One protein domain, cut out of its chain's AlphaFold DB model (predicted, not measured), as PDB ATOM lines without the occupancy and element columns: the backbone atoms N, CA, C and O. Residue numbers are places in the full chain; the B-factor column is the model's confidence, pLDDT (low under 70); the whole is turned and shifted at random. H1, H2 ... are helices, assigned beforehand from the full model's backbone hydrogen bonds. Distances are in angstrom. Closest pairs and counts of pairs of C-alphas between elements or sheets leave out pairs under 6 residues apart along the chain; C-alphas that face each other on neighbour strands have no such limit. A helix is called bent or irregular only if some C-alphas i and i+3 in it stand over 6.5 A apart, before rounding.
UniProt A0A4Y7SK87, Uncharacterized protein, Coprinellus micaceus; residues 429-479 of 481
ATOM      1  N   ALA A 429     170.583 155.890 162.678       79.94
ATOM      2  CA  ALA A 429     170.052 156.739 161.614       79.94
ATOM      3  C   ALA A 429     169.046 155.985 160.723       79.94
ATOM      4  O   ALA A 429     167.980 156.514 160.415       79.94
ATOM      5  N   CYS A 430     169.349 154.733 160.355       81.38
ATOM      6  CA  CYS A 430     168.432 153.890 159.589       81.38
ATOM      7  C   CYS A 430     167.193 153.493 160.399       81.38
ATOM      8  O   CYS A 430     166.102 153.468 159.839       81.38
ATOM      9  N   LYS A 431     167.335 153.237 161.705       89.00
ATOM     10  CA  LYS A 431     166.227 152.962 162.626       89.00
ATOM     11  C   LYS A 431     165.278 154.150 162.716       89.00
ATOM     12  O   LYS A 431     164.080 154.000 162.514       89.00
ATOM     13  N   ASN A 432     165.820 155.350 162.905       86.81
ATOM     14  CA  ASN A 432     165.040 156.585 162.971       86.81
ATOM     15  C   ASN A 432     164.339 156.923 161.641       86.81
ATOM     16  O   ASN A 432     163.321 157.610 161.648       86.81
ATOM     17  N   ALA A 433     164.872 156.468 160.500       83.56
ATOM     18  CA  ALA A 433     164.188 156.552 159.209       83.56
ATOM     19  C   ALA A 433     163.098 155.474 159.070       83.56
ATOM     20  O   ALA A 433     161.978 155.790 158.687       83.56
ATOM     21  N   TRP A 434     163.397 154.230 159.449       89.19
ATOM     22  CA  TRP A 434     162.467 153.104 159.372       89.19
ATOM     23  C   TRP A 434     161.237 153.294 160.270       89.19
ATOM     24  O   TRP A 434     160.124 153.091 159.800       89.19
ATOM     25  N   ILE A 435     161.412 153.780 161.505       90.31
ATOM     26  CA  ILE A 435     160.312 154.101 162.437       90.31
ATOM     27  C   ILE A 435     159.402 155.209 161.876       90.31
ATOM     28  O   ILE A 435     158.195 155.179 162.085       90.31
ATOM     29  N   LYS A 436     159.936 156.174 161.112       89.12
ATOM     30  CA  LYS A 436     159.105 157.205 160.456       89.12
ATOM     31  C   LYS A 436     158.219 156.643 159.344       89.12
ATOM     32  O   LYS A 436     157.178 157.227 159.062       89.12
ATOM     33  N   GLU A 437     158.643 155.557 158.708       86.06
ATOM     34  CA  GLU A 437     157.871 154.847 157.683       86.06
ATOM     35  C   GLU A 437     156.976 153.746 158.291       86.06
ATOM     36  O   GLU A 437     155.996 153.353 157.668       86.06
ATOM     37  N   ASN A 438     157.287 153.278 159.508       91.06
ATOM     38  CA  ASN A 438     156.627 152.168 160.204       91.06
ATOM     39  C   ASN A 438     156.423 152.537 161.696       91.06
ATOM     40  O   ASN A 438     157.142 152.023 162.554       91.06
ATOM     41  N   PRO A 439     155.489 153.451 162.030       91.06
ATOM     42  CA  PRO A 439     155.360 154.005 163.385       91.06
ATOM     43  C   PRO A 439     154.871 152.998 164.437       91.06
ATOM     44  O   PRO A 439     155.146 153.182 165.619       91.06
ATOM     45  N   GLU A 440     154.182 151.935 164.017       94.19
ATOM     46  CA  GLU A 440     153.758 150.814 164.874       94.19
ATOM     47  C   GLU A 440     154.769 149.648 164.866       94.19
ATOM     48  O   GLU A 440     154.564 148.641 165.539       94.19
ATOM     49  N   GLY A 441     155.863 149.774 164.105       92.00
ATOM     50  CA  GLY A 441     156.852 148.717 163.919       92.00
ATOM     51  C   GLY A 441     157.675 148.443 165.178       92.00
ATOM     52  O   GLY A 441     158.236 149.350 165.795       92.00
ATOM     53  N   THR A 442     157.788 147.168 165.536       94.94
ATOM     54  CA  THR A 442     158.528 146.706 166.715       94.94
ATOM     55  C   THR A 442     160.045 146.670 166.491       94.94
ATOM     56  O   THR A 442     160.539 146.628 165.362       94.94
ATOM     57  N   GLU A 443     160.817 146.612 167.584       88.19
ATOM     58  CA  GLU A 443     162.281 146.457 167.528       88.19
ATOM     59  C   GLU A 443     162.706 145.206 166.740       88.19
ATOM     60  O   GLU A 443     163.650 145.254 165.955       88.19
ATOM     61  N   GLY A 444     161.979 144.094 166.908       91.06
ATOM     62  CA  GLY A 444     162.258 142.838 166.211       91.06
ATOM     63  C   GLY A 444     162.032 142.929 164.699       91.06
ATOM     64  O   GLY A 444     162.794 142.353 163.924       91.06
ATOM     65  N   GLU A 445     161.034 143.700 164.264       89.88
ATOM     66  CA  GLU A 445     160.778 143.959 162.842       89.88
ATOM     67  C   GLU A 445     161.817 144.910 162.237       89.88
ATOM     68  O   GLU A 445     162.262 144.679 161.106       89.88
ATOM     69  N   PHE A 446     162.278 145.919 162.992       93.06
ATOM     70  CA  PHE A 446     163.422 146.729 162.570       93.06
ATOM     71  C   PHE A 446     164.678 145.870 162.416       93.06
ATOM     72  O   PHE A 446     165.392 146.003 161.422       93.06
ATOM     73  N   ASP A 447     164.948 144.970 163.360       87.56
ATOM     74  CA  ASP A 447     166.128 144.112 163.318       87.56
ATOM     75  C   ASP A 447     166.064 143.109 162.160       87.56
ATOM     76  O   ASP A 447     167.046 142.962 161.426       87.56
ATOM     77  N   ALA A 448     164.898 142.513 161.894       86.38
ATOM     78  CA  ALA A 448     164.671 141.700 160.701       86.38
ATOM     79  C   ALA A 448     164.886 142.507 159.402       86.38
ATOM     80  O   ALA A 448     165.574 142.050 158.483       86.38
ATOM     81  N   TYR A 449     164.373 143.742 159.330       87.62
ATOM     82  CA  TYR A 449     164.605 144.656 158.207       87.62
ATOM     83  C   TYR A 449     166.090 145.035 158.054       87.62
ATOM     84  O   TYR A 449     166.620 145.077 156.937       87.62
ATOM     85  N   TRP A 450     166.788 145.293 159.161       86.25
ATOM     86  CA  TRP A 450     168.197 145.677 159.184       86.25
ATOM     87  C   TRP A 450     169.096 144.538 158.691       86.25
ATOM     88  O   TRP A 450     169.970 144.776 157.852       86.25
ATOM     89  N   GLN A 451     168.826 143.303 159.124       78.38
ATOM     90  CA  GLN A 451     169.512 142.104 158.635       78.38
ATOM     91  C   GLN A 451     169.222 141.846 157.145       78.38
ATOM     92  O   GLN A 451     170.143 141.622 156.359       78.38
ATOM     93  N   ALA A 452     167.959 141.948 156.715       77.75
ATOM     94  CA  ALA A 452     167.568 141.662 155.332       77.75
ATOM     95  C   ALA A 452     168.022 142.731 154.314       77.75
ATOM     96  O   ALA A 452     168.355 142.405 153.168       77.75
ATOM     97  N   LYS A 453     167.997 144.016 154.698       71.88
ATOM     98  CA  LYS A 453     168.170 145.166 153.785       71.88
ATOM     99  C   LYS A 453     169.186 146.202 154.280       71.88
ATOM    100  O   LYS A 453     169.993 146.679 153.478       71.88
ATOM    101  N   GLY A 454     169.188 146.526 155.575       63.50
ATOM    102  CA  GLY A 454     170.045 147.568 156.165       63.50
ATOM    103  C   GLY A 454     171.550 147.338 155.968       63.50
ATOM    104  O   GLY A 454     172.267 148.241 155.533       63.50
ATOM    105  N   TRP A 455     172.027 146.106 156.175       55.84
ATOM    106  CA  TRP A 455     173.445 145.743 156.021       55.84
ATOM    107  C   TRP A 455     174.019 146.007 154.616       55.84
ATOM    108  O   TRP A 455     175.178 146.407 154.467       55.84
ATOM    109  N   LYS A 456     173.208 145.841 153.561       54.56
ATOM    110  CA  LYS A 456     173.633 146.110 152.175       54.56
ATOM    111  C   LYS A 456     173.776 147.610 151.904       54.56
ATOM    112  O   LYS A 456     174.722 148.014 151.229       54.56
ATOM    113  N   ALA A 457     172.895 148.435 152.475       55.50
ATOM    114  CA  ALA A 457     173.020 149.891 152.417       55.50
ATOM    115  C   ALA A 457     174.250 150.388 153.198       55.50
ATOM    116  O   ALA A 457     174.970 151.259 152.711       55.50
ATOM    117  N   TYR A 458     174.537 149.782 154.358       61.50
ATOM    118  CA  TYR A 458     175.703 150.099 155.188       61.50
ATOM    119  C   TYR A 458     177.034 149.912 154.441       61.50
ATOM    120  O   TYR A 458     177.819 150.854 154.386       61.50
ATOM    121  N   LYS A 459     177.258 148.762 153.778       56.72
ATOM    122  CA  LYS A 459     178.489 148.524 152.991       56.72
ATOM    123  C   LYS A 459     178.709 149.558 151.880       56.72
ATOM    124  O   LYS A 459     179.842 149.981 151.652       56.72
ATOM    125  N   GLY A 460     177.638 149.973 151.197       56.47
ATOM    126  CA  GLY A 460     177.707 151.032 150.186       56.47
ATOM    127  C   GLY A 460     178.075 152.392 150.788       56.47
ATOM    128  O   GLY A 460     178.878 153.121 150.213       56.47
ATOM    129  N   TRP A 461     177.543 152.709 151.970       56.72
ATOM    130  CA  TRP A 461     177.846 153.948 152.690       56.72
ATOM    131  C   TRP A 461     179.290 153.999 153.195       56.72
ATOM    132  O   TRP A 461     179.987 154.969 152.919       56.72
ATOM    133  N   THR A 462     179.782 152.938 153.847       59.47
ATOM    134  CA  THR A 462     181.170 152.884 154.344       59.47
ATOM    135  C   THR A 462     182.195 152.973 153.216       59.47
ATOM    136  O   THR A 462     183.247 153.581 153.389       59.47
ATOM    137  N   TYR A 463     181.887 152.403 152.045       49.78
ATOM    138  CA  TYR A 463     182.733 152.537 150.859       49.78
ATOM    139  C   TYR A 463     182.767 153.982 150.344       49.78
ATOM    140  O   TYR A 463     183.839 154.494 150.036       49.78
ATOM    141  N   LEU A 464     181.616 154.662 150.291       53.94
ATOM    142  CA  LEU A 464     181.530 156.051 149.833       53.94
ATOM    143  C   LEU A 464     182.172 157.047 150.813       53.94
ATOM    144  O   LEU A 464     182.833 157.973 150.351       53.94
ATOM    145  N   ASP A 465     182.042 156.849 152.129       57.91
ATOM    146  CA  ASP A 465     182.736 157.674 153.130       57.91
ATOM    147  C   ASP A 465     184.256 157.455 153.094       57.91
ATOM    148  O   ASP A 465     185.010 158.426 153.123       57.91
ATOM    149  N   ALA A 466     184.728 156.211 152.945       57.97
ATOM    150  CA  ALA A 466     186.156 155.925 152.790       57.97
ATOM    151  C   ALA A 466     186.731 156.527 151.494       57.97
ATOM    152  O   ALA A 466     187.797 157.144 151.515       57.97
ATOM    153  N   LEU A 467     186.005 156.406 150.376       52.19
ATOM    154  CA  LEU A 467     186.377 157.022 149.100       52.19
ATOM    155  C   LEU A 467     186.422 158.553 149.216       52.19
ATOM    156  O   LEU A 467     187.331 159.190 148.691       52.19
ATOM    157  N   ARG A 468     185.460 159.145 149.931       61.22
ATOM    158  CA  ARG A 468     185.382 160.591 150.145       61.22
ATOM    159  C   ARG A 468     186.505 161.108 151.035       61.22
ATOM    160  O   ARG A 468     187.140 162.084 150.658       61.22
ATOM    161  N   LYS A 469     186.794 160.432 152.151       68.25
ATOM    162  CA  LYS A 469     187.920 160.764 153.035       68.25
ATOM    163  C   LYS A 469     189.236 160.791 152.252       68.25
ATOM    164  O   LYS A 469     189.986 161.749 152.375       68.25
ATOM    165  N   ARG A 470     189.444 159.813 151.365       64.12
ATOM    166  CA  ARG A 470     190.613 159.740 150.478       64.12
ATOM    167  C   ARG A 470     190.672 160.886 149.457       64.12
ATOM    168  O   ARG A 470     191.742 161.439 149.233       64.12
ATOM    169  N   ILE A 471     189.536 161.287 148.878       73.06
ATOM    170  CA  ILE A 471     189.445 162.460 147.985       73.06
ATOM    171  C   ILE A 471     189.740 163.763 148.747       73.06
ATOM    172  O   ILE A 471     190.454 164.619 148.230       73.06
ATOM    173  N   ASP A 472     189.226 163.916 149.968       69.69
ATOM    174  CA  ASP A 472     189.455 165.100 150.804       69.69
ATOM    175  C   ASP A 472     190.914 165.150 151.330       69.69
ATOM    176  O   ASP A 472     191.494 166.233 151.435       69.69
ATOM    177  N   GLU A 473     191.554 163.996 151.562       71.81
ATOM    178  CA  GLU A 473     192.990 163.853 151.861       71.81
ATOM    179  C   GLU A 473     193.866 164.213 150.640       71.81
ATOM    180  O   GLU A 473     194.785 165.023 150.765       71.81
ATOM    181  N   GLU A 474     193.545 163.716 149.438       70.12
ATOM    182  CA  GLU A 474     194.228 164.087 148.182       70.12
ATOM    183  C   GLU A 474     194.019 165.564 147.793       70.12
ATOM    184  O   GLU A 474     194.904 166.198 147.214       70.12
ATOM    185  N   ALA A 475     192.859 166.145 148.111       67.56
ATOM    186  CA  ALA A 475     192.585 167.564 147.888       67.56
ATOM    187  C   ALA A 475     193.319 168.467 148.893       67.56
ATOM    188  O   ALA A 475     193.627 169.618 148.572       67.56
ATOM    189  N   SER A 476     193.600 167.949 150.092       71.81
ATOM    190  CA  SER A 476     194.393 168.621 151.127       71.81
ATOM    191  C   SER A 476     195.892 168.568 150.822       71.81
ATOM    192  O   SER A 476     196.567 169.591 150.937       71.81
ATOM    193  N   SER A 477     196.413 167.422 150.365       68.12
ATOM    194  CA  SER A 477     197.839 167.275 150.027       68.12
ATOM    195  C   SER A 477     198.259 168.127 148.824       68.12
ATOM    196  O   SER A 477     199.358 168.666 148.810       68.12
ATOM    197  N   ARG A 478     197.359 168.348 147.855       64.69
ATOM    198  CA  ARG A 478     197.578 169.246 146.700       64.69
ATOM    199  C   ARG A 478     197.484 170.747 147.016       64.69
ATOM    200  O   ARG A 478     197.553 171.555 146.093       64.69
ATOM    201  N   LYS A 479     197.257 171.131 148.278       56.88
ATOM    202  CA  LYS A 479     197.105 172.533 148.712       56.88
ATOM    203  C   LYS A 479     198.195 173.024 149.665       56.88
ATOM    204  O   LYS A 479     198.116 174.173 150.097       56.88
TER     205      LYS A 479
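This is residues 429 to 479 of the 481 residues of an uncharacterized protein of Coprinellus micaceus (UniProt A0A4Y7SK87). One long helix, H2, is bent into an L; its short arm H2a, the short helix H1 and the turn between them make a small head at one end, while most of the long arm H2b sticks out alone, as residues 459 to 477. H1 folds back over H2a with few contacts. The printed part has 51 residues with two named helices, H1 then H2, and no named strand; its class is all helix. It is extended, with a radius of gyration of the C-alphas of 16.2 A, and spans 51 by 18 by 12 A, the arm making the length.

Begin with H2, residues 443 to 477, which by its hydrogen bonds was assigned as one helix but is bent: C-alphas 452 and 455 are 7.2 A apart. Its arms, H2a of residues 443 to 452 and H2b of residues 455 to 477, stand at a steep tilt of 69 degrees, only just short of about perpendicular. Look next at H1, residues 429 to 437: it is close to H2a but not clearly touching, and the closest C-alphas, those of Lys 431 and Phe 446, are 6.8 A apart. H1 and H2a run opposite ways at a steep tilt of 67 degrees, only just short of about perpendicular. H1 and H2b are apart. Every O i to N i+4 pair is within hydrogen-bond range in H2a; in H1 4 of 5 are, and in H2b 18 of 19.

Find C-alpha 455 at (173.445, 145.743, 156.021); from there H2b runs 33.1 A to C-alpha 477 at (197.839, 167.275, 150.027). H2a covers 14.1 A from Glu 443 to Ala 452. H1 starts at C-alpha 429, (170.052, 156.739, 161.614), and covers 12.9 A to Glu 437.

The C-alphas of Glu 440 and Lys 479, the two farthest apart, are 51.1 A apart. The printed part has no cut, and the link from H1 to H2 is tight, with 5 residues. Residues 459 to 479 stand free. In the B-factor column, find pLDDT under 70 at residues 454 to 470, 472, 475 and 477 to 479; the mean of the printed part of this model is 74.0.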